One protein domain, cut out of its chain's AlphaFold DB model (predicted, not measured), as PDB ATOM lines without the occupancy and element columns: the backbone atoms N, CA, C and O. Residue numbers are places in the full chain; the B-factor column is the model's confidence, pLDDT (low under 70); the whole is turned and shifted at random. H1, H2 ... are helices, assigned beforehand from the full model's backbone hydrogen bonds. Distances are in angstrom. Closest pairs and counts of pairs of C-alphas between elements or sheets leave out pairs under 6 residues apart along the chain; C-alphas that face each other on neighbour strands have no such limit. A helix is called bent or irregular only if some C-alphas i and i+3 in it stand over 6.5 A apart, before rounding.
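Overview. This is residues 3 to 141 of the 144 residues of the protein "Inner membrane protein" of Escherichia coli (UniProt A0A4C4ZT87). A long bent helix, H7, runs through the body; its arm H7a and the helix H6 lie side by side as a long helical hairpin that reaches out to the turn at Gly 93, with H4 and H5 packed at its other end. At the second arm, H7b, H1 crosses and begins a looser group with H2 and H3, while residues 124 to 141 stick out as a tail. The printed part has 139 residues with nine named helices, H1 to H9 in order, and no named strand: the class is all helix. The whole is loose, with a radius of gyration of the C-alphas of 18.1 A and spans of 58 by 42 by 32 A.

Along the chain. Find C-alpha 96 at (70.579, 6.359, 85.763), where H7, residues 96 to 118, begins. By its hydrogen bonds it was assigned as one helix, but it is bent: C-alphas 107 and 110 are 7.1 A apart. Its arms are H7a, residues 96 to 107, 16.8 A long, and H7b, residues 110 to 118, 11.8 A long. Before it, H6 runs through residues 72 to 92 for 30.1 A, ending at C-alpha 92 (65.949, 1.190, 92.065). Earlier come H1, residues 13 to 25, 18.2 A long; H2, residues 35 to 43; H3, residues 46 to 53; H4, residues 56 to 60; and H5, residues 62 to 68. Last come H8, residues 122 to 132, 15.2 A long, and H9, residues 135 to 141, ending at C-alpha 141 (53.695, 1.910, 37.192).

Arrangement. Start at H7a and H7b, whose lines stand at a steep tilt of 43 degrees. H7a with residues 96 to 101 alone touches H6, a hairpin at a shallow tilt of 26 degrees, opposite ways; the closest C-alphas, of Ser 85 and Gly 98, are 5.1 A apart. H5 and H6 form another hairpin, at 19 degrees, with the C-alphas of Trp 63 and Ala 75 closest at 4.4 A. H4 touches H7a, closest at the C-alphas of Phe 59 and Ala 106, 4.7 A apart. H1 and H7b only just touch, with 3 pairs of C-alphas within 8 A, those of Phe 19 and Tyr 114 closest at 5.9 A, about perpendicular at 86 degrees. Every O i to N i+4 pair is within hydrogen-bond range in H1, H2, H3, H5, H6, H7a, H7b and H8; H4 has 0 of 1, with 2 of 2 O i to N i+3 pairs, and H9 1 of 3, with 3 of 4.

Size, cuts and confidence. Look for the farthest C-alphas at Gly 93 and Leu 141, 58.7 A apart. The printed part has no cut, and no link is long. Residues 124 to 141 stand free. Confidence is low, under 70, at residues 120 to 141.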
ATOM      1  N   LYS A   3      73.661  28.577  52.011       80.50
ATOM      2  CA  LYS A   3      74.018  28.994  53.383       80.50
ATOM      3  C   LYS A   3      73.089  30.088  53.918       80.50
ATOM      4  O   LYS A   3      73.546  31.074  54.490       80.50
ATOM      5  N   GLU A   4      71.787  29.942  53.702       82.50
ATOM      6  CA  GLU A   4      70.778  30.949  54.050       82.50
ATOM      7  C   GLU A   4      70.782  31.265  55.550       82.50
ATOM      8  O   GLU A   4      70.739  32.433  55.933       82.50
ATOM      9  N   TYR A   5      71.006  30.250  56.392       86.44
ATOM     10  CA  TYR A   5      71.133  30.395  57.847       86.44
ATOM     11  C   TYR A   5      72.274  31.332  58.295       86.44
ATOM     12  O   TYR A   5      72.281  31.798  59.434       86.44
ATOM     13  N   MET A   6      73.262  31.634  57.439       88.56
ATOM     14  CA  MET A   6      74.336  32.580  57.780       88.56
ATOM     15  C   MET A   6      73.833  34.027  57.836       88.56
ATOM     16  O   MET A   6      74.345  34.827  58.626       88.56
ATOM     17  N   ASN A   7      72.812  34.342  57.037       88.06
ATOM     18  CA  ASN A   7      72.204  35.669  56.955       88.06
ATOM     19  C   ASN A   7      71.003  35.824  57.899       88.06
ATOM     20  O   ASN A   7      70.463  36.920  58.022       88.06
ATOM     21  N   ASP A   8      70.598  34.751  58.580       86.62
ATOM     22  CA  ASP A   8      69.513  34.790  59.551       86.62
ATOM     23  C   ASP A   8      69.949  35.556  60.813       86.62
ATOM     24  O   ASP A   8      70.866  35.153  61.540       86.62
ATOM     25  N   GLY A   9      69.294  36.694  61.058       86.69
ATOM     26  CA  GLY A   9      69.528  37.541  62.226       86.69
ATOM     27  C   GLY A   9      68.977  36.964  63.534       86.69
ATOM     28  O   GLY A   9      69.382  37.411  64.606       86.69
ATOM     29  N   SER A  10      68.087  35.969  63.474       88.19
ATOM     30  CA  SER A  10      67.545  35.277  64.648       88.19
ATOM     31  C   SER A  10      68.512  34.227  65.215       88.19
ATOM     32  O   SER A  10      68.471  33.905  66.408       88.19
ATOM     33  N   LEU A  11      69.439  33.725  64.391       92.94
ATOM     34  CA  LEU A  11      70.446  32.759  64.809       92.94
ATOM     35  C   LEU A  11      71.656  33.451  65.435       92.94
ATOM     36  O   LEU A  11      72.360  34.241  64.811       92.94
ATOM     37  N   SER A  12      71.973  33.066  66.673       94.50
ATOM     38  CA  SER A  12      73.230  33.470  67.309       94.50
ATOM     39  C   SER A  12      74.457  32.985  66.521       94.50
ATOM     40  O   SER A  12      74.436  31.901  65.930       94.50
ATOM     41  N   GLU A  13      75.585  33.685  66.647       95.06
ATOM     42  CA  GLU A  13      76.870  33.270  66.055       95.06
ATOM     43  C   GLU A  13      77.316  31.865  66.492       95.06
ATOM     44  O   GLU A  13      77.914  31.111  65.726       95.06
ATOM     45  N   LYS A  14      76.953  31.446  67.713       94.94
ATOM     46  CA  LYS A  14      77.212  30.083  68.198       94.94
ATOM     47  C   LYS A  14      76.439  29.031  67.396       94.94
ATOM     48  O   LYS A  14      76.949  27.929  67.190       94.94
ATOM     49  N   TRP A  15      75.217  29.348  66.972       95.94
ATOM     50  CA  TRP A  15      74.415  28.467  66.128       95.94
ATOM     51  C   TRP A  15      74.956  28.415  64.708       95.94
ATOM     52  O   TRP A  15      75.230  27.317  64.229       95.94
ATOM     53  N   LYS A  16      75.240  29.572  64.106       94.88
ATOM     54  CA  LYS A  16      75.875  29.656  62.783       94.88
ATOM     55  C   LYS A  16      77.191  28.880  62.730       94.88
ATOM     56  O   LYS A  16      77.409  28.109  61.801       94.88
ATOM     57  N   TYR A  17      78.021  28.986  63.769       95.62
ATOM     58  CA  TYR A  17      79.260  28.214  63.890       95.62
ATOM     59  C   TYR A  17      79.024  26.695  63.856       95.62
ATOM     60  O   TYR A  17      79.707  25.977  63.126       95.62
ATOM     61  N   ARG A  18      78.048  26.195  64.627       95.44
ATOM     62  CA  ARG A  18      77.694  24.767  64.640       95.44
ATOM     63  C   ARG A  18      77.163  24.309  63.290       95.44
ATOM     64  O   ARG A  18      77.590  23.274  62.793       95.44
ATOM     65  N   PHE A  19      76.259  25.090  62.708       94.62
ATOM     66  CA  PHE A  19      75.609  24.767  61.443       94.62
ATOM     67  C   PHE A  19      76.619  24.729  60.305       94.62
ATOM     68  O   PHE A  19      76.655  23.757  59.562       94.62
ATOM     69  N   ASN A  20      77.526  25.706  60.245       94.31
ATOM     70  CA  ASN A  20      78.592  25.717  59.252       94.31
ATOM     71  C   ASN A  20      79.559  24.533  59.410       94.31
ATOM     72  O   ASN A  20      80.040  24.016  58.409       94.31
ATOM     73  N   PHE A  21      79.830  24.066  60.635       95.00
ATOM     74  CA  PHE A  21      80.615  22.842  60.820       95.00
ATOM     75  C   PHE A  21      79.890  21.606  60.258       95.00
ATOM     76  O   PHE A  21      80.513  20.794  59.576       95.00
ATOM     77  N   TYR A  22      78.581  21.476  60.500       92.81
ATOM     78  CA  TYR A  22      77.784  20.356  59.987       92.81
ATOM     79  C   TYR A  22      77.568  20.403  58.473       92.81
ATOM     80  O   TYR A  22      77.609  19.363  57.829       92.81
ATOM     81  N   ASP A  23      77.383  21.584  57.892       91.56
ATOM     82  CA  ASP A  23      77.238  21.763  56.443       91.56
ATOM     83  C   ASP A  23      78.531  21.382  55.695       91.56
ATOM     84  O   ASP A  23      78.478  20.804  54.615       91.56
ATOM     85  N   GLN A  24      79.702  21.642  56.296       91.62
ATOM     86  CA  GLN A  24      81.004  21.326  55.696       91.62
ATOM     87  C   GLN A  24      81.445  19.872  55.883       91.62
ATOM     88  O   GLN A  24      82.071  19.315  54.988       91.62
ATOM     89  N   HIS A  25      81.178  19.270  57.045       92.06
ATOM     90  CA  HIS A  25      81.759  17.971  57.419       92.06
ATOM     91  C   HIS A  25      80.718  16.889  57.720       92.06
ATOM     92  O   HIS A  25      81.071  15.769  58.102       92.06
ATOM     93  N   GLY A  26      79.433  17.223  57.609       89.50
ATOM     94  CA  GLY A  26      78.339  16.386  58.073       89.50
ATOM     95  C   GLY A  26      78.336  16.218  59.593       89.50
ATOM     96  O   GLY A  26      78.908  16.992  60.364       89.50
ATOM     97  N   PHE A  27      77.680  15.158  60.039       88.81
ATOM     98  CA  PHE A  27      77.639  14.734  61.432       88.81
ATOM     99  C   PHE A  27      77.672  13.203  61.504       88.81
ATOM    100  O   PHE A  27      77.405  12.536  60.501       88.81
ATOM    101  N   PRO A  28      77.997  12.614  62.668       85.88
ATOM    102  CA  PRO A  28      78.048  11.167  62.809       85.88
ATOM    103  C   PRO A  28      76.687  10.537  62.495       85.88
ATOM    104  O   PRO A  28      75.659  10.958  63.034       85.88
ATOM    105  N   GLY A  29      76.694   9.535  61.619       79.06
ATOM    106  CA  GLY A  29      75.524   8.717  61.328       79.06
ATOM    107  C   GLY A  29      75.329   7.627  62.380       79.06
ATOM    108  O   GLY A  29      76.119   7.488  63.315       79.06
ATOM    109  N   PHE A  30      74.294   6.807  62.194       78.88
ATOM    110  CA  PHE A  30      73.998   5.679  63.083       78.88
ATOM    111  C   PHE A  30      75.182   4.701  63.216       78.88
ATOM    112  O   PHE A  30      75.514   4.275  64.316       78.88
ATOM    113  N   TRP A  31      75.884   4.430  62.110       81.06
ATOM    114  CA  TRP A  31      77.059   3.546  62.060       81.06
ATOM    115  C   TRP A  31      78.383   4.232  62.444       81.06
ATOM    116  O   TRP A  31      79.461   3.661  62.285       81.06
ATOM    117  N   GLY A  32      78.316   5.461  62.964       80.88
ATOM    118  CA  GLY A  32      79.465   6.232  63.421       80.88
ATOM    119  C   GLY A  32      79.851   7.393  62.505       80.88
ATOM    120  O   GLY A  32      79.180   7.733  61.532       80.88
ATOM    121  N   ALA A  33      80.948   8.058  62.871       86.38
ATOM    122  CA  ALA A  33      81.474   9.211  62.148       86.38
ATOM    123  C   ALA A  33      82.373   8.800  60.975       86.38
ATOM    124  O   ALA A  33      83.214   7.902  61.120       86.38
ATOM    125  N   THR A  34      82.257   9.524  59.859       89.88
ATOM    126  CA  THR A  34      83.152   9.379  58.706       89.88
ATOM    127  C   THR A  34      84.599   9.724  59.091       89.88
ATOM    128  O   THR A  34      84.828  10.483  60.043       89.88
ATOM    129  N   PRO A  35      85.607   9.186  58.379       92.88
ATOM    130  CA  PRO A  35      87.002   9.573  58.588       92.88
ATOM    131  C   PRO A  35      87.220  11.086  58.454       92.88
ATOM    132  O   PRO A  35      87.950  11.670  59.252       92.88
ATOM    133  N   GLU A  36      86.521  11.720  57.510       91.12
ATOM    134  CA  GLU A  36      86.548  13.167  57.290       91.12
ATOM    135  C   GLU A  36      86.037  13.946  58.508       91.12
ATOM    136  O   GLU A  36      86.757  14.790  59.042       91.12
ATOM    137  N   TYR A  37      84.851  13.600  59.026       92.88
ATOM    138  CA  TYR A  37      84.313  14.223  60.238       92.88
ATOM    139  C   TYR A  37      85.276  14.060  61.415       92.88
ATOM    140  O   TYR A  37      85.532  15.007  62.159       92.88
ATOM    141  N   LYS A  38      85.838  12.858  61.598       93.81
ATOM    142  CA  LYS A  38      86.793  12.580  62.684       93.81
ATOM    143  C   LYS A  38      88.046  13.444  62.558       93.81
ATOM    144  O   LYS A  38      88.502  13.983  63.568       93.81
ATOM    145  N   ALA A  39      88.588  13.589  61.350       95.44
ATOM    146  CA  ALA A  39      89.752  14.425  61.085       95.44
ATOM    147  C   ALA A  39      89.448  15.907  61.362       95.44
ATOM    148  O   ALA A  39      90.166  16.539  62.141       95.44
ATOM    149  N   ALA A  40      88.341  16.427  60.825       95.50
ATOM    150  CA  ALA A  40      87.907  17.808  61.029       95.50
ATOM    151  C   ALA A  40      87.637  18.114  62.510       95.50
ATOM    152  O   ALA A  40      88.137  19.093  63.063       95.50
ATOM    153  N   PHE A  41      86.921  17.229  63.204       95.06
ATOM    154  CA  PHE A  41      86.636  17.372  64.629       95.06
ATOM    155  C   PHE A  41      87.914  17.325  65.481       95.06
ATOM    156  O   PHE A  41      88.061  18.092  66.438       95.06
ATOM    157  N   LYS A  42      88.885  16.471  65.126       95.12
ATOM    158  CA  LYS A  42      90.191  16.409  65.797       95.12
ATOM    159  C   LYS A  42      91.049  17.648  65.514       95.12
ATOM    160  O   LYS A  42      91.854  18.011  66.367       95.12
ATOM    161  N   ALA A  43      90.864  18.344  64.398       96.31
ATOM    162  CA  ALA A  43      91.573  19.597  64.131       96.31
ATOM    163  C   ALA A  43      91.092  20.766  65.018       96.31
ATOM    164  O   ALA A  43      91.844  21.708  65.264       96.31
ATOM    165  N   LEU A  44      89.866  20.703  65.552       95.88
ATOM    166  CA  LEU A  44      89.312  21.750  66.415       95.88
ATOM    167  C   LEU A  44      90.023  21.852  67.773       95.88
ATOM    168  O   LEU A  44      90.430  20.847  68.367       95.88
ATOM    169  N   LYS A  45      90.059  23.069  68.335       96.75
ATOM    170  CA  LYS A  45      90.462  23.306  69.733       96.75
ATOM    171  C   LYS A  45      89.442  22.688  70.698       96.75
ATOM    172  O   LYS A  45      88.260  22.580  70.383       96.75
ATOM    173  N   VAL A  46      89.856  22.379  71.928       94.75
ATOM    174  CA  VAL A  46      88.992  21.733  72.943       94.75
ATOM    175  C   VAL A  46      87.660  22.473  73.154       94.75
ATOM    176  O   VAL A  46      86.601  21.855  73.131       94.75
ATOM    177  N   ARG A  47      87.681  23.807  73.279       91.62
ATOM    178  CA  ARG A  47      86.456  24.618  73.455       91.62
ATOM    179  C   ARG A  47      85.503  24.540  72.256       91.62
ATOM    180  O   ARG A  47      84.284  24.536  72.427       91.62
ATOM    181  N   GLN A  48      86.058  24.468  71.049       95.06
ATOM    182  CA  GLN A  48      85.292  24.326  69.812       95.06
ATOM    183  C   GLN A  48      84.664  22.934  69.726       95.06
ATOM    184  O   GLN A  48      83.464  22.828  69.486       95.06
ATOM    185  N   ARG A  49      85.433  21.882  70.043       94.50
ATOM    186  CA  ARG A  49      84.918  20.508  70.131       94.50
ATOM    187  C   ARG A  49      83.737  20.414  71.084       94.50
ATOM    188  O   ARG A  49      82.693  19.924  70.681       94.50
ATOM    189  N   LEU A  50      83.862  20.958  72.296       93.06
ATOM    190  CA  LEU A  50      82.767  20.974  73.272       93.06
ATOM    191  C   LEU A  50      81.531  21.724  72.755       93.06
ATOM    192  O   LEU A  50      80.408  21.294  72.994       93.06
ATOM    193  N   THR A  51      81.729  22.818  72.012       94.00
ATOM    194  CA  THR A  51      80.634  23.611  71.429       94.00
ATOM    195  C   THR A  51      79.847  22.845  70.363       94.00
ATOM    196  O   THR A  51      78.622  23.004  70.297       94.00
ATOM    197  N   ILE A  52      80.537  22.040  69.549       94.75
ATOM    198  CA  ILE A  52      79.936  21.176  68.522       94.75
ATOM    199  C   ILE A  52      79.314  19.926  69.157       94.75
ATOM    200  O   ILE A  52      78.176  19.582  68.852       94.75
ATOM    201  N   GLN A  53      80.048  19.270  70.055       91.44
ATOM    202  CA  GLN A  53      79.716  17.954  70.600       91.44
ATOM    203  C   GLN A  53      78.536  17.976  71.565       91.44
ATOM    204  O   GLN A  53      77.784  17.009  71.605       91.44
ATOM    205  N   MET A  54      78.394  19.031  72.371       92.44
ATOM    206  CA  MET A  54      77.403  19.043  73.439       92.44
ATOM    207  C   MET A  54      76.716  20.399  73.580       92.44
ATOM    208  O   MET A  54      77.307  21.475  73.443       92.44
ATOM    209  N   ASN A  55      75.433  20.346  73.906       96.44
ATOM    210  CA  ASN A  55      74.655  21.479  74.349       96.44
ATOM    211  C   ASN A  55      74.441  21.399  75.866       96.44
ATOM    212  O   ASN A  55      73.588  20.662  76.346       96.44
ATOM    213  N   PHE A  56      75.230  22.175  76.616       95.06
ATOM    214  CA  PHE A  56      75.162  22.216  78.081       95.06
ATOM    215  C   PHE A  56      73.781  22.619  78.607       95.06
ATOM    216  O   PHE A  56      73.330  22.067  79.601       95.06
ATOM    217  N   ILE A  57      73.084  23.543  77.937       95.62
ATOM    218  CA  ILE A  57      71.748  23.974  78.372       95.62
ATOM    219  C   ILE A  57      70.764  22.814  78.218       95.62
ATOM    220  O   ILE A  57      70.002  22.527  79.133       95.62
ATOM    221  N   ALA A  58      70.842  22.089  77.102       96.38
ATOM    222  CA  ALA A  58      69.999  20.926  76.859       96.38
ATOM    223  C   ALA A  58      70.280  19.747  77.811       96.38
ATOM    224  O   ALA A  58      69.424  18.887  77.951       96.38
ATOM    225  N   PHE A  59      71.444  19.696  78.468       96.06
ATOM    226  CA  PHE A  59      71.719  18.695  79.503       96.06
ATOM    227  C   PHE A  59      70.904  18.952  80.779       96.06
ATOM    228  O   PHE A  59      70.308  18.034  81.329       96.06
ATOM    229  N   PHE A  60      70.862  20.204  81.247       94.88
ATOM    230  CA  PHE A  60      70.180  20.560  82.500       94.88
ATOM    231  C   PHE A  60      68.699  20.903  82.302       94.88
ATOM    232  O   PHE A  60      67.889  20.702  83.199       94.88
ATOM    233  N   CYS A  61      68.345  21.438  81.134       94.94
ATOM    234  CA  CYS A  61      67.020  21.972  80.821       94.94
ATOM    235  C   CYS A  61      66.369  21.231  79.642       94.94
ATOM    236  O   CYS A  61      65.688  21.860  78.840       94.94
ATOM    237  N   SER A  62      66.589  19.919  79.512       94.69
ATOM    238  CA  SER A  62      66.269  19.072  78.350       94.69
ATOM    239  C   SER A  62      64.997  19.451  77.578       94.69
ATOM    240  O   SER A  62      65.069  20.152  76.571       94.69
ATOM    241  N   TRP A  63      63.816  19.009  78.021       96.75
ATOM    242  CA  TRP A  63      62.566  19.183  77.272       96.75
ATOM    243  C   TRP A  63      62.131  20.654  77.161       96.75
ATOM    244  O   TRP A  63      61.628  21.059  76.117       96.75
ATOM    245  N   ILE A  64      62.391  21.469  78.190       97.69
ATOM    246  CA  ILE A  64      62.083  22.910  78.196       97.69
ATOM    247  C   ILE A  64      62.873  23.618  77.093       97.69
ATOM    248  O   ILE A  64      62.315  24.353  76.282       97.69
ATOM    249  N   TYR A  65      64.176  23.359  77.021       97.88
ATOM    250  CA  TYR A  65      65.051  23.950  76.021       97.88
ATOM    251  C   TYR A  65      64.690  23.482  74.607       97.88
ATOM    252  O   TYR A  65      64.720  24.273  73.668       97.88
ATOM    253  N   LEU A  66      64.275  22.221  74.445       97.69
ATOM    254  CA  LEU A  66      63.771  21.730  73.161       97.69
ATOM    255  C   LEU A  66      62.488  22.452  72.718       97.69
ATOM    256  O   LEU A  66      62.350  22.725  71.527       97.69
ATOM    257  N   PHE A  67      61.586  22.822  73.635       97.38
ATOM    258  CA  PHE A  67      60.437  23.673  73.300       97.38
ATOM    259  C   PHE A  67      60.862  25.072  72.852       97.38
ATOM    260  O   PHE A  67      60.349  25.554  71.846       97.38
ATOM    261  N   VAL A  68      61.834  25.687  73.533       96.31
ATOM    262  CA  VAL A  68      62.381  27.003  73.146       96.31
ATOM    263  C   VAL A  68      62.966  26.977  71.731       96.31
ATOM    264  O   VAL A  68      62.799  27.928  70.977       96.31
ATOM    265  N   LEU A  69      63.603  25.871  71.333       94.69
ATOM    266  CA  LEU A  69      64.122  25.689  69.971       94.69
ATOM    267  C   LEU A  69      63.046  25.310  68.933       94.69
ATOM    268  O   LEU A  69      63.356  25.145  67.750       94.69
ATOM    269  N   GLY A  70      61.788  25.136  69.345       94.69
ATOM    270  CA  GLY A  70      60.684  24.710  68.480       94.69
ATOM    271  C   GLY A  70      60.684  23.213  68.137       94.69
ATOM    272  O   GLY A  70      59.939  22.782  67.260       94.69
ATOM    273  N   LEU A  71      61.481  22.391  68.825       95.81
ATOM    274  CA  LEU A  71      61.570  20.935  68.641       95.81
ATOM    275  C   LEU A  71      60.478  20.199  69.446       95.81
ATOM    276  O   LEU A  71      60.761  19.254  70.186       95.81
ATOM    277  N   TRP A  72      59.219  20.622  69.303       95.50
ATOM    278  CA  TRP A  72      58.102  20.231  70.178       95.50
ATOM    279  C   TRP A  72      57.851  18.714  70.245       95.50
ATOM    280  O   TRP A  72      57.659  18.174  71.332       95.50
ATOM    281  N   LYS A  73      57.942  17.990  69.116       95.12
ATOM    282  CA  LYS A  73      57.781  16.520  69.088       95.12
ATOM    283  C   LYS A  73      58.813  15.823  69.978       95.12
ATOM    284  O   LYS A  73      58.481  14.941  70.765       95.12
ATOM    285  N   LYS A  74      60.078  16.244  69.870       96.06
ATOM    286  CA  LYS A  74      61.185  15.688  70.661       96.06
ATOM    287  C   LYS A  74      61.070  16.102  72.126       96.06
ATOM    288  O   LYS A  74      61.336  15.282  72.997       96.06
ATOM    289  N   ALA A  75      60.625  17.328  72.397       97.38
ATOM    290  CA  ALA A  75      60.388  17.809  73.752       97.38
ATOM    291  C   ALA A  75      59.360  16.946  74.505       97.38
ATOM    292  O   ALA A  75      59.634  16.535  75.630       97.38
ATOM    293  N   ILE A  76      58.234  16.596  73.868       97.69
ATOM    294  CA  ILE A  76      57.207  15.718  74.462       97.69
ATOM    295  C   ILE A  76      57.784  14.332  74.776       97.69
ATOM    296  O   ILE A  76      57.612  13.835  75.887       97.69
ATOM    297  N   ILE A  77      58.516  13.723  73.838       97.69
ATOM    298  CA  ILE A  77      59.142  12.407  74.049       97.69
ATOM    299  C   ILE A  77      60.125  12.453  75.226       97.69
ATOM    300  O   ILE A  77      60.091  11.587  76.097       97.69
ATOM    301  N   VAL A  78      60.979  13.476  75.281       98.00
ATOM    302  CA  VAL A  78      61.957  13.649  76.366       98.00
ATOM    303  C   VAL A  78      61.266  13.890  77.708       98.00
ATOM    304  O   VAL A  78      61.742  13.383  78.721       98.00
ATOM    305  N   LEU A  79      60.141  14.608  77.736       97.94
ATOM    306  CA  LEU A  79      59.345  14.797  78.948       97.94
ATOM    307  C   LEU A  79      58.770  13.464  79.451       97.94
ATOM    308  O   LEU A  79      58.935  13.140  80.625       97.94
ATOM    309  N   LEU A  80      58.164  12.666  78.568       97.94
ATOM    310  CA  LEU A  80      57.618  11.349  78.919       97.94
ATOM    311  C   LEU A  80      58.712  10.389  79.408       97.94
ATOM    312  O   LEU A  80      58.532   9.721  80.425       97.94
ATOM    313  N   LEU A  81      59.870  10.362  78.739       98.00
ATOM    314  CA  LEU A  81      61.031   9.581  79.180       98.00
ATOM    315  C   LEU A  81      61.590  10.082  80.515       98.00
ATOM    316  O   LEU A  81      62.007   9.274  81.341       98.00
ATOM    317  N   GLY A  82      61.578  11.395  80.749       96.81
ATOM    318  CA  GLY A  82      61.959  11.993  82.024       96.81
ATOM    319  C   GLY A  82      61.049  11.523  83.156       96.81
ATOM    320  O   GLY A  82      61.542  11.040  84.171       96.81
ATOM    321  N   ILE A  83      59.732  11.568  82.952       97.56
ATOM    322  CA  ILE A  83      58.740  11.065  83.909       97.56
ATOM    323  C   ILE A  83      58.955   9.568  84.173       97.56
ATOM    324  O   ILE A  83      59.086   9.163  85.327       97.56
ATOM    325  N   LEU A  84      59.090   8.752  83.121       97.69
ATOM    326  CA  LEU A  84      59.395   7.323  83.244       97.69
ATOM    327  C   LEU A  84      60.692   7.079  84.030       97.69
ATOM    328  O   LEU A  84      60.745   6.190  84.876       97.69
ATOM    329  N   SER A  85      61.727   7.885  83.788       97.38
ATOM    330  CA  SER A  85      63.001   7.770  84.497       97.38
ATOM    331  C   SER A  85      62.875   8.027  85.993       97.38
ATOM    332  O   SER A  85      63.530   7.341  86.773       97.38
ATOM    333  N   LEU A  86      61.994   8.944  86.405       97.38
ATOM    334  CA  LEU A  86      61.719   9.193  87.819       97.38
ATOM    335  C   LEU A  86      61.041   7.985  88.467       97.38
ATOM    336  O   LEU A  86      61.446   7.588  89.556       97.38
ATOM    337  N   PHE A  87      60.074   7.361  87.786       97.69
ATOM    338  CA  PHE A  87      59.438   6.131  88.271       97.69
ATOM    339  C   PHE A  87      60.446   4.988  88.418       97.69
ATOM    340  O   PHE A  87      60.537   4.383  89.483       97.69
ATOM    341  N   VAL A  88      61.246   4.723  87.381       97.06
ATOM    342  CA  VAL A  88      62.290   3.685  87.424       97.06
ATOM    343  C   VAL A  88      63.311   3.991  88.517       97.06
ATOM    344  O   VAL A  88      63.644   3.113  89.308       97.06
ATOM    345  N   GLY A  89      63.767   5.241  88.601       97.38
ATOM    346  CA  GLY A  89      64.728   5.696  89.599       97.38
ATOM    347  C   GLY A  89      64.220   5.553  91.030       97.38
ATOM    348  O   GLY A  89      64.993   5.167  91.903       97.38
ATOM    349  N   ALA A  90      62.929   5.791  91.269       97.44
ATOM    350  CA  ALA A  90      62.307   5.583  92.573       97.44
ATOM    351  C   ALA A  90      62.283   4.100  92.985       97.44
ATOM    352  O   ALA A  90      62.447   3.803  94.165       97.44
ATOM    353  N   LEU A  91      62.131   3.173  92.033       97.12
ATOM    354  CA  LEU A  91      62.138   1.728  92.306       97.12
ATOM    355  C   LEU A  91      63.536   1.187  92.626       97.12
ATOM    356  O   LEU A  91      63.673   0.298  93.461       97.12
ATOM    357  N   ILE A  92      64.570   1.701  91.953       95.88
ATOM    358  CA  ILE A  92      65.949   1.190  92.065       95.88
ATOM    359  C   ILE A  92      66.852   2.044  92.970       95.88
ATOM    360  O   ILE A  92      68.003   1.687  93.199       95.88
ATOM    361  N   GLY A  93      66.362   3.190  93.453       95.94
ATOM    362  CA  GLY A  93      67.104   4.133  94.299       95.94
ATOM    363  C   GLY A  93      68.128   5.012  93.566       95.94
ATOM    364  O   GLY A  93      68.798   5.822  94.203       95.94
ATOM    365  N   VAL A  94      68.263   4.888  92.240       95.75
ATOM    366  CA  VAL A  94      69.203   5.663  91.408       95.75
ATOM    367  C   VAL A  94      68.582   6.035  90.058       95.75
ATOM    368  O   VAL A  94      68.056   5.183  89.354       95.75
ATOM    369  N   ASN A  95      68.670   7.301  89.629       95.44
ATOM    370  CA  ASN A  95      68.078   7.744  88.353       95.44
ATOM    371  C   ASN A  95      69.075   7.719  87.175       95.44
ATOM    372  O   ASN A  95      69.358   8.739  86.544       95.44
ATOM    373  N   ILE A  96      69.617   6.539  86.868       96.06
ATOM    374  CA  ILE A  96      70.579   6.359  85.763       96.06
ATOM    375  C   ILE A  96      69.921   6.654  84.407       96.06
ATOM    376  O   ILE A  96      70.533   7.289  83.546       96.06
ATOM    377  N   LEU A  97      68.661   6.244  84.230       95.38
ATOM    378  CA  LEU A  97      67.916   6.473  82.992       95.38
ATOM    379  C   LEU A  97      67.762   7.972  82.700       95.38
ATOM    380  O   LEU A  97      67.986   8.396  81.569       95.38
ATOM    381  N   GLY A  98      67.454   8.786  83.711       96.38
ATOM    382  CA  GLY A  98      67.313  10.232  83.548       96.38
ATOM    383  C   GLY A  98      68.621  10.894  83.115       96.38
ATOM    384  O   GLY A  98      68.622  11.715  82.198       96.38
ATOM    385  N   ILE A  99      69.748  10.479  83.706       96.44
ATOM    386  CA  ILE A  99      71.085  10.965  83.328       96.44
ATOM    387  C   ILE A  99      71.416  10.568  81.883       96.44
ATOM    388  O   ILE A  99      71.892  11.401  81.111       96.44
ATOM    389  N   ALA A 100      71.133   9.322  81.494       97.25
ATOM    390  CA  ALA A 100      71.372   8.842  80.135       97.25
ATOM    391  C   ALA A 100      70.536   9.612  79.101       97.25
ATOM    392  O   ALA A 100      71.065  10.039  78.072       97.25
ATOM    393  N   VAL A 101      69.253   9.858  79.393       97.69
ATOM    394  CA  VAL A 101      68.366  10.668  78.543       97.69
ATOM    395  C   VAL A 101      68.887  12.102  78.429       97.69
ATOM    396  O   VAL A 101      68.991  12.622  77.318       97.69
ATOM    397  N   ALA A 102      69.275  12.736  79.539       97.62
ATOM    398  CA  ALA A 102      69.832  14.088  79.535       97.62
ATOM    399  C   ALA A 102      71.128  14.185  78.713       97.62
ATOM    400  O   ALA A 102      71.271  15.086  77.885       97.62
ATOM    401  N   ALA A 103      72.048  13.228  78.871       97.44
ATOM    402  CA  ALA A 103      73.279  13.158  78.087       97.44
ATOM    403  C   ALA A 103      72.992  12.975  76.588       97.44
ATOM    404  O   ALA A 103      73.569  13.677  75.755       97.44
ATOM    405  N   TYR A 104      72.057  12.087  76.241       96.31
ATOM    406  CA  TYR A 104      71.642  11.864  74.858       96.31
ATOM    407  C   TYR A 104      71.045  13.128  74.226       96.31
ATOM    408  O   TYR A 104      71.408  13.498  73.107       96.31
ATOM    409  N   VAL A 105      70.176  13.836  74.950       97.69
ATOM    410  CA  VAL A 105      69.607  15.113  74.498       97.69
ATOM    411  C   VAL A 105      70.707  16.157  74.319       97.69
ATOM    412  O   VAL A 105      70.750  16.837  73.290       97.69
ATOM    413  N   ALA A 106      71.643  16.252  75.262       97.75
ATOM    414  CA  ALA A 106      72.740  17.208  75.212       97.75
ATOM    415  C   ALA A 106      73.613  17.046  73.961       97.75
ATOM    416  O   ALA A 106      73.964  18.048  73.334       97.75
ATOM    417  N   VAL A 107      73.938  15.814  73.561       95.44
ATOM    418  CA  VAL A 107      74.794  15.571  72.385       95.44
ATOM    419  C   VAL A 107      74.049  15.685  71.051       95.44
ATOM    420  O   VAL A 107      74.663  16.008  70.037       95.44
ATOM    421  N   ASN A 108      72.726  15.488  71.031       95.25
ATOM    422  CA  ASN A 108      71.942  15.507  69.790       95.25
ATOM    423  C   ASN A 108      71.219  16.830  69.506       95.25
ATOM    424  O   ASN A 108      70.869  17.092  68.356       95.25
ATOM    425  N   THR A 109      71.011  17.694  70.503       97.00
ATOM    426  CA  THR A 109      70.217  18.926  70.322       97.00
ATOM    427  C   THR A 109      70.765  19.834  69.222       97.00
ATOM    428  O   THR A 109      69.993  20.404  68.457       97.00
ATOM    429  N   ASN A 110      72.093  19.951  69.103       96.00
ATOM    430  CA  ASN A 110      72.688  20.789  68.063       96.00
ATOM    431  C   ASN A 110      72.364  20.271  66.653       96.00
ATOM    432  O   ASN A 110      72.055  21.067  65.770       96.00
ATOM    433  N   LYS A 111      72.400  18.945  66.472       94.25
ATOM    434  CA  LYS A 111      72.055  18.261  65.223       94.25
ATOM    435  C   LYS A 111      70.576  18.432  64.897       94.25
ATOM    436  O   LYS A 111      70.249  18.834  63.793       94.25
ATOM    437  N   TRP A 112      69.688  18.180  65.858       95.12
ATOM    438  CA  TRP A 112      68.245  18.308  65.638       95.12
ATOM    439  C   TRP A 112      67.828  19.724  65.267       95.12
ATOM    440  O   TRP A 112      66.928  19.902  64.456       95.12
ATOM    441  N   PHE A 113      68.471  20.725  65.869       95.00
ATOM    442  CA  PHE A 113      68.203  22.111  65.527       95.00
ATOM    443  C   PHE A 113      68.754  22.464  64.140       95.00
ATOM    444  O   PHE A 113      68.054  23.101  63.370       95.00
ATOM    445  N   TYR A 114      69.946  21.977  63.777       93.12
ATOM    446  CA  TYR A 114      70.459  22.105  62.408       93.12
ATOM    447  C   TYR A 114      69.524  21.463  61.379       93.12
ATOM    448  O   TYR A 114      69.199  22.085  60.377       93.12
ATOM    449  N   GLU A 115      69.066  20.237  61.640       90.94
ATOM    450  CA  GLU A 115      68.099  19.552  60.786       90.94
ATOM    451  C   GLU A 115      66.830  20.391  60.649       90.94
ATOM    452  O   GLU A 115      66.440  20.664  59.534       90.94
ATOM    453  N   LYS A 116      66.251  20.910  61.735       90.94
ATOM    454  CA  LYS A 116      65.062  21.772  61.663       90.94
ATOM    455  C   LYS A 116      65.264  23.038  60.813       90.94
ATOM    456  O   LYS A 116      64.375  23.395  60.051       90.94
ATOM    457  N   GLU A 117      66.383  23.739  60.990       89.19
ATOM    458  CA  GLU A 117      66.610  25.053  60.365       89.19
ATOM    459  C   GLU A 117      67.169  24.962  58.935       89.19
ATOM    460  O   GLU A 117      66.968  25.863  58.129       89.19
ATOM    461  N   VAL A 118      67.898  23.890  58.612       86.12
ATOM    462  CA  VAL A 118      68.624  23.741  57.335       86.12
ATOM    463  C   VAL A 118      68.133  22.531  56.540       86.12
ATOM    464  O   VAL A 118      68.045  22.560  55.312       86.12
ATOM    465  N   GLY A 119      67.799  21.444  57.230       71.56
ATOM    466  CA  GLY A 119      67.241  20.235  56.641       71.56
ATOM    467  C   GLY A 119      65.725  20.328  56.557       71.56
ATOM    468  O   GLY A 119      65.034  19.816  57.422       71.56
ATOM    469  N   ASN A 120      65.208  20.940  55.490       55.62
ATOM    470  CA  ASN A 120      63.777  20.942  55.173       55.62
ATOM    471  C   ASN A 120      63.126  19.593  55.566       55.62
ATOM    472  O   ASN A 120      63.557  18.550  55.060       55.62
ATOM    473  N   ASP A 121      62.121  19.598  56.453       49.62
ATOM    474  CA  ASP A 121      61.416  18.395  56.950       49.62
ATOM    475  C   ASP A 121      60.883  17.500  55.794       49.62
ATOM    476  O   ASP A 121      60.580  16.320  55.974       49.62
ATOM    477  N   SER A 122      60.839  18.041  54.574       45.28
ATOM    478  CA  SER A 122      60.514  17.397  53.296       45.28
ATOM    479  C   SER A 122      61.562  16.402  52.771       45.28
ATOM    480  O   SER A 122      61.210  15.476  52.042       45.28
ATOM    481  N   ASN A 123      62.844  16.539  53.126       50.50
ATOM    482  CA  ASN A 123      63.900  15.663  52.598       50.50
ATOM    483  C   ASN A 123      63.932  14.290  53.273       50.50
ATOM    484  O   ASN A 123      64.363  13.326  52.651       50.50
ATOM    485  N   LEU A 124      63.435  14.160  54.506       54.81
ATOM    486  CA  LEU A 124      63.252  12.843  55.118       54.81
ATOM    487  C   LEU A 124      62.111  12.085  54.440       54.81
ATOM    488  O   LEU A 124      62.276  10.904  54.176       54.81
ATOM    489  N   LEU A 125      61.006  12.745  54.078       53.03
ATOM    490  CA  LEU A 125      59.931  12.109  53.307       53.03
ATOM    491  C   LEU A 125      60.389  11.712  51.900       53.03
ATOM    492  O   LEU A 125      60.041  10.624  51.471       53.03
ATOM    493  N   ILE A 126      61.213  12.517  51.216       56.34
ATOM    494  CA  ILE A 126      61.795  12.147  49.911       56.34
ATOM    495  C   ILE A 126      62.781  10.982  50.049       56.34
ATOM    496  O   ILE A 126      62.727  10.044  49.263       56.34
ATOM    497  N   VAL A 127      63.658  10.993  51.055       56.81
ATOM    498  CA  VAL A 127      64.617   9.899  51.272       56.81
ATOM    499  C   VAL A 127      63.907   8.623  51.731       56.81
ATOM    500  O   VAL A 127      64.249   7.557  51.241       56.81
ATOM    501  N   PHE A 128      62.873   8.702  52.576       57.53
ATOM    502  CA  PHE A 128      62.017   7.555  52.893       57.53
ATOM    503  C   PHE A 128      61.214   7.094  51.669       57.53
ATOM    504  O   PHE A 128      61.099   5.896  51.460       57.53
ATOM    505  N   TYR A 129      60.717   7.993  50.818       56.09
ATOM    506  CA  TYR A 129      60.036   7.628  49.569       56.09
ATOM    507  C   TYR A 129      60.980   6.893  48.602       56.09
ATOM    508  O   TYR A 129      60.595   5.881  48.029       56.09
ATOM    509  N   VAL A 130      62.235   7.340  48.486       59.44
ATOM    510  CA  VAL A 130      63.273   6.730  47.630       59.44
ATOM    511  C   VAL A 130      63.876   5.455  48.237       59.44
ATOM    512  O   VAL A 130      64.276   4.569  47.499       59.44
ATOM    513  N   GLN A 131      63.953   5.332  49.566       57.06
ATOM    514  CA  GLN A 131      64.505   4.141  50.233       57.06
ATOM    515  C   GLN A 131      63.463   3.046  50.488       57.06
ATOM    516  O   GLN A 131      63.835   1.881  50.603       57.06
ATOM    517  N   ILE A 132      62.179   3.399  50.621       62.09
ATOM    518  CA  ILE A 132      61.088   2.440  50.852       62.09
ATOM    519  C   ILE A 132      60.499   1.943  49.530       62.09
ATOM    520  O   ILE A 132      60.000   0.823  49.514       62.09
ATOM    521  N   MET A 133      60.555   2.718  48.438       56.22
ATOM    522  CA  MET A 133      60.137   2.251  47.114       56.22
ATOM    523  C   MET A 133      61.268   1.422  46.482       56.22
ATOM    524  O   MET A 133      62.285   1.992  46.093       56.22
ATOM    525  N   PRO A 134      61.130   0.090  46.365       65.75
ATOM    526  CA  PRO A 134      62.061  -0.729  45.597       65.75
ATOM    527  C   PRO A 134      61.931  -0.368  44.113       65.75
ATOM    528  O   PRO A 134      60.819  -0.103  43.648       65.75
ATOM    529  N   ASP A 135      63.026  -0.421  43.354       63.56
ATOM    530  CA  ASP A 135      63.043  -0.145  41.904       63.56
ATOM    531  C   ASP A 135      61.972  -0.948  41.125       63.56
ATOM    532  O   ASP A 135      61.422  -0.490  40.119       63.56
ATOM    533  N   ASP A 136      61.587  -2.114  41.654       60.59
ATOM    534  CA  ASP A 136      60.540  -2.987  41.120       60.59
ATOM    535  C   ASP A 136      59.126  -2.369  41.135       60.59
ATOM    536  O   ASP A 136      58.299  -2.712  40.286       60.59
ATOM    537  N   PHE A 137      58.827  -1.441  42.054       60.50
ATOM    538  CA  PHE A 137      57.533  -0.742  42.105       60.50
ATOM    539  C   PHE A 137      57.439   0.390  41.071       60.50
ATOM    540  O   PHE A 137      56.367   0.620  40.510       60.50
ATOM    541  N   VAL A 138      58.554   1.063  40.761       59.09
ATOM    542  CA  VAL A 138      58.614   2.119  39.732       59.09
ATOM    543  C   VAL A 138      58.410   1.522  38.337       59.09
ATOM    544  O   VAL A 138      57.659   2.067  37.527       59.09
ATOM    545  N   MET A 139      59.013   0.360  38.065       62.41
ATOM    546  CA  MET A 139      58.855  -0.329  36.778       62.41
ATOM    547  C   MET A 139      57.437  -0.869  36.534       62.41
ATOM    548  O   MET A 139      57.037  -1.009  35.377       62.41
ATOM    549  N   GLN A 140      56.655  -1.152  37.584       59.56
ATOM    550  CA  GLN A 140      55.266  -1.611  37.440       59.56
ATOM    551  C   GLN A 140      54.284  -0.482  37.095       59.56
ATOM    552  O   GLN A 140      53.286  -0.739  36.427       59.56
ATOM    553  N   LEU A 141      54.574   0.769  37.474       60.09
ATOM    554  CA  LEU A 141      53.695   1.910  37.192       60.09
ATOM    555  C   LEU A 141      53.736   2.360  35.718       60.09
ATOM    556  O   LEU A 141      52.784   2.954  35.231       60.09
TER     557      LEU A 141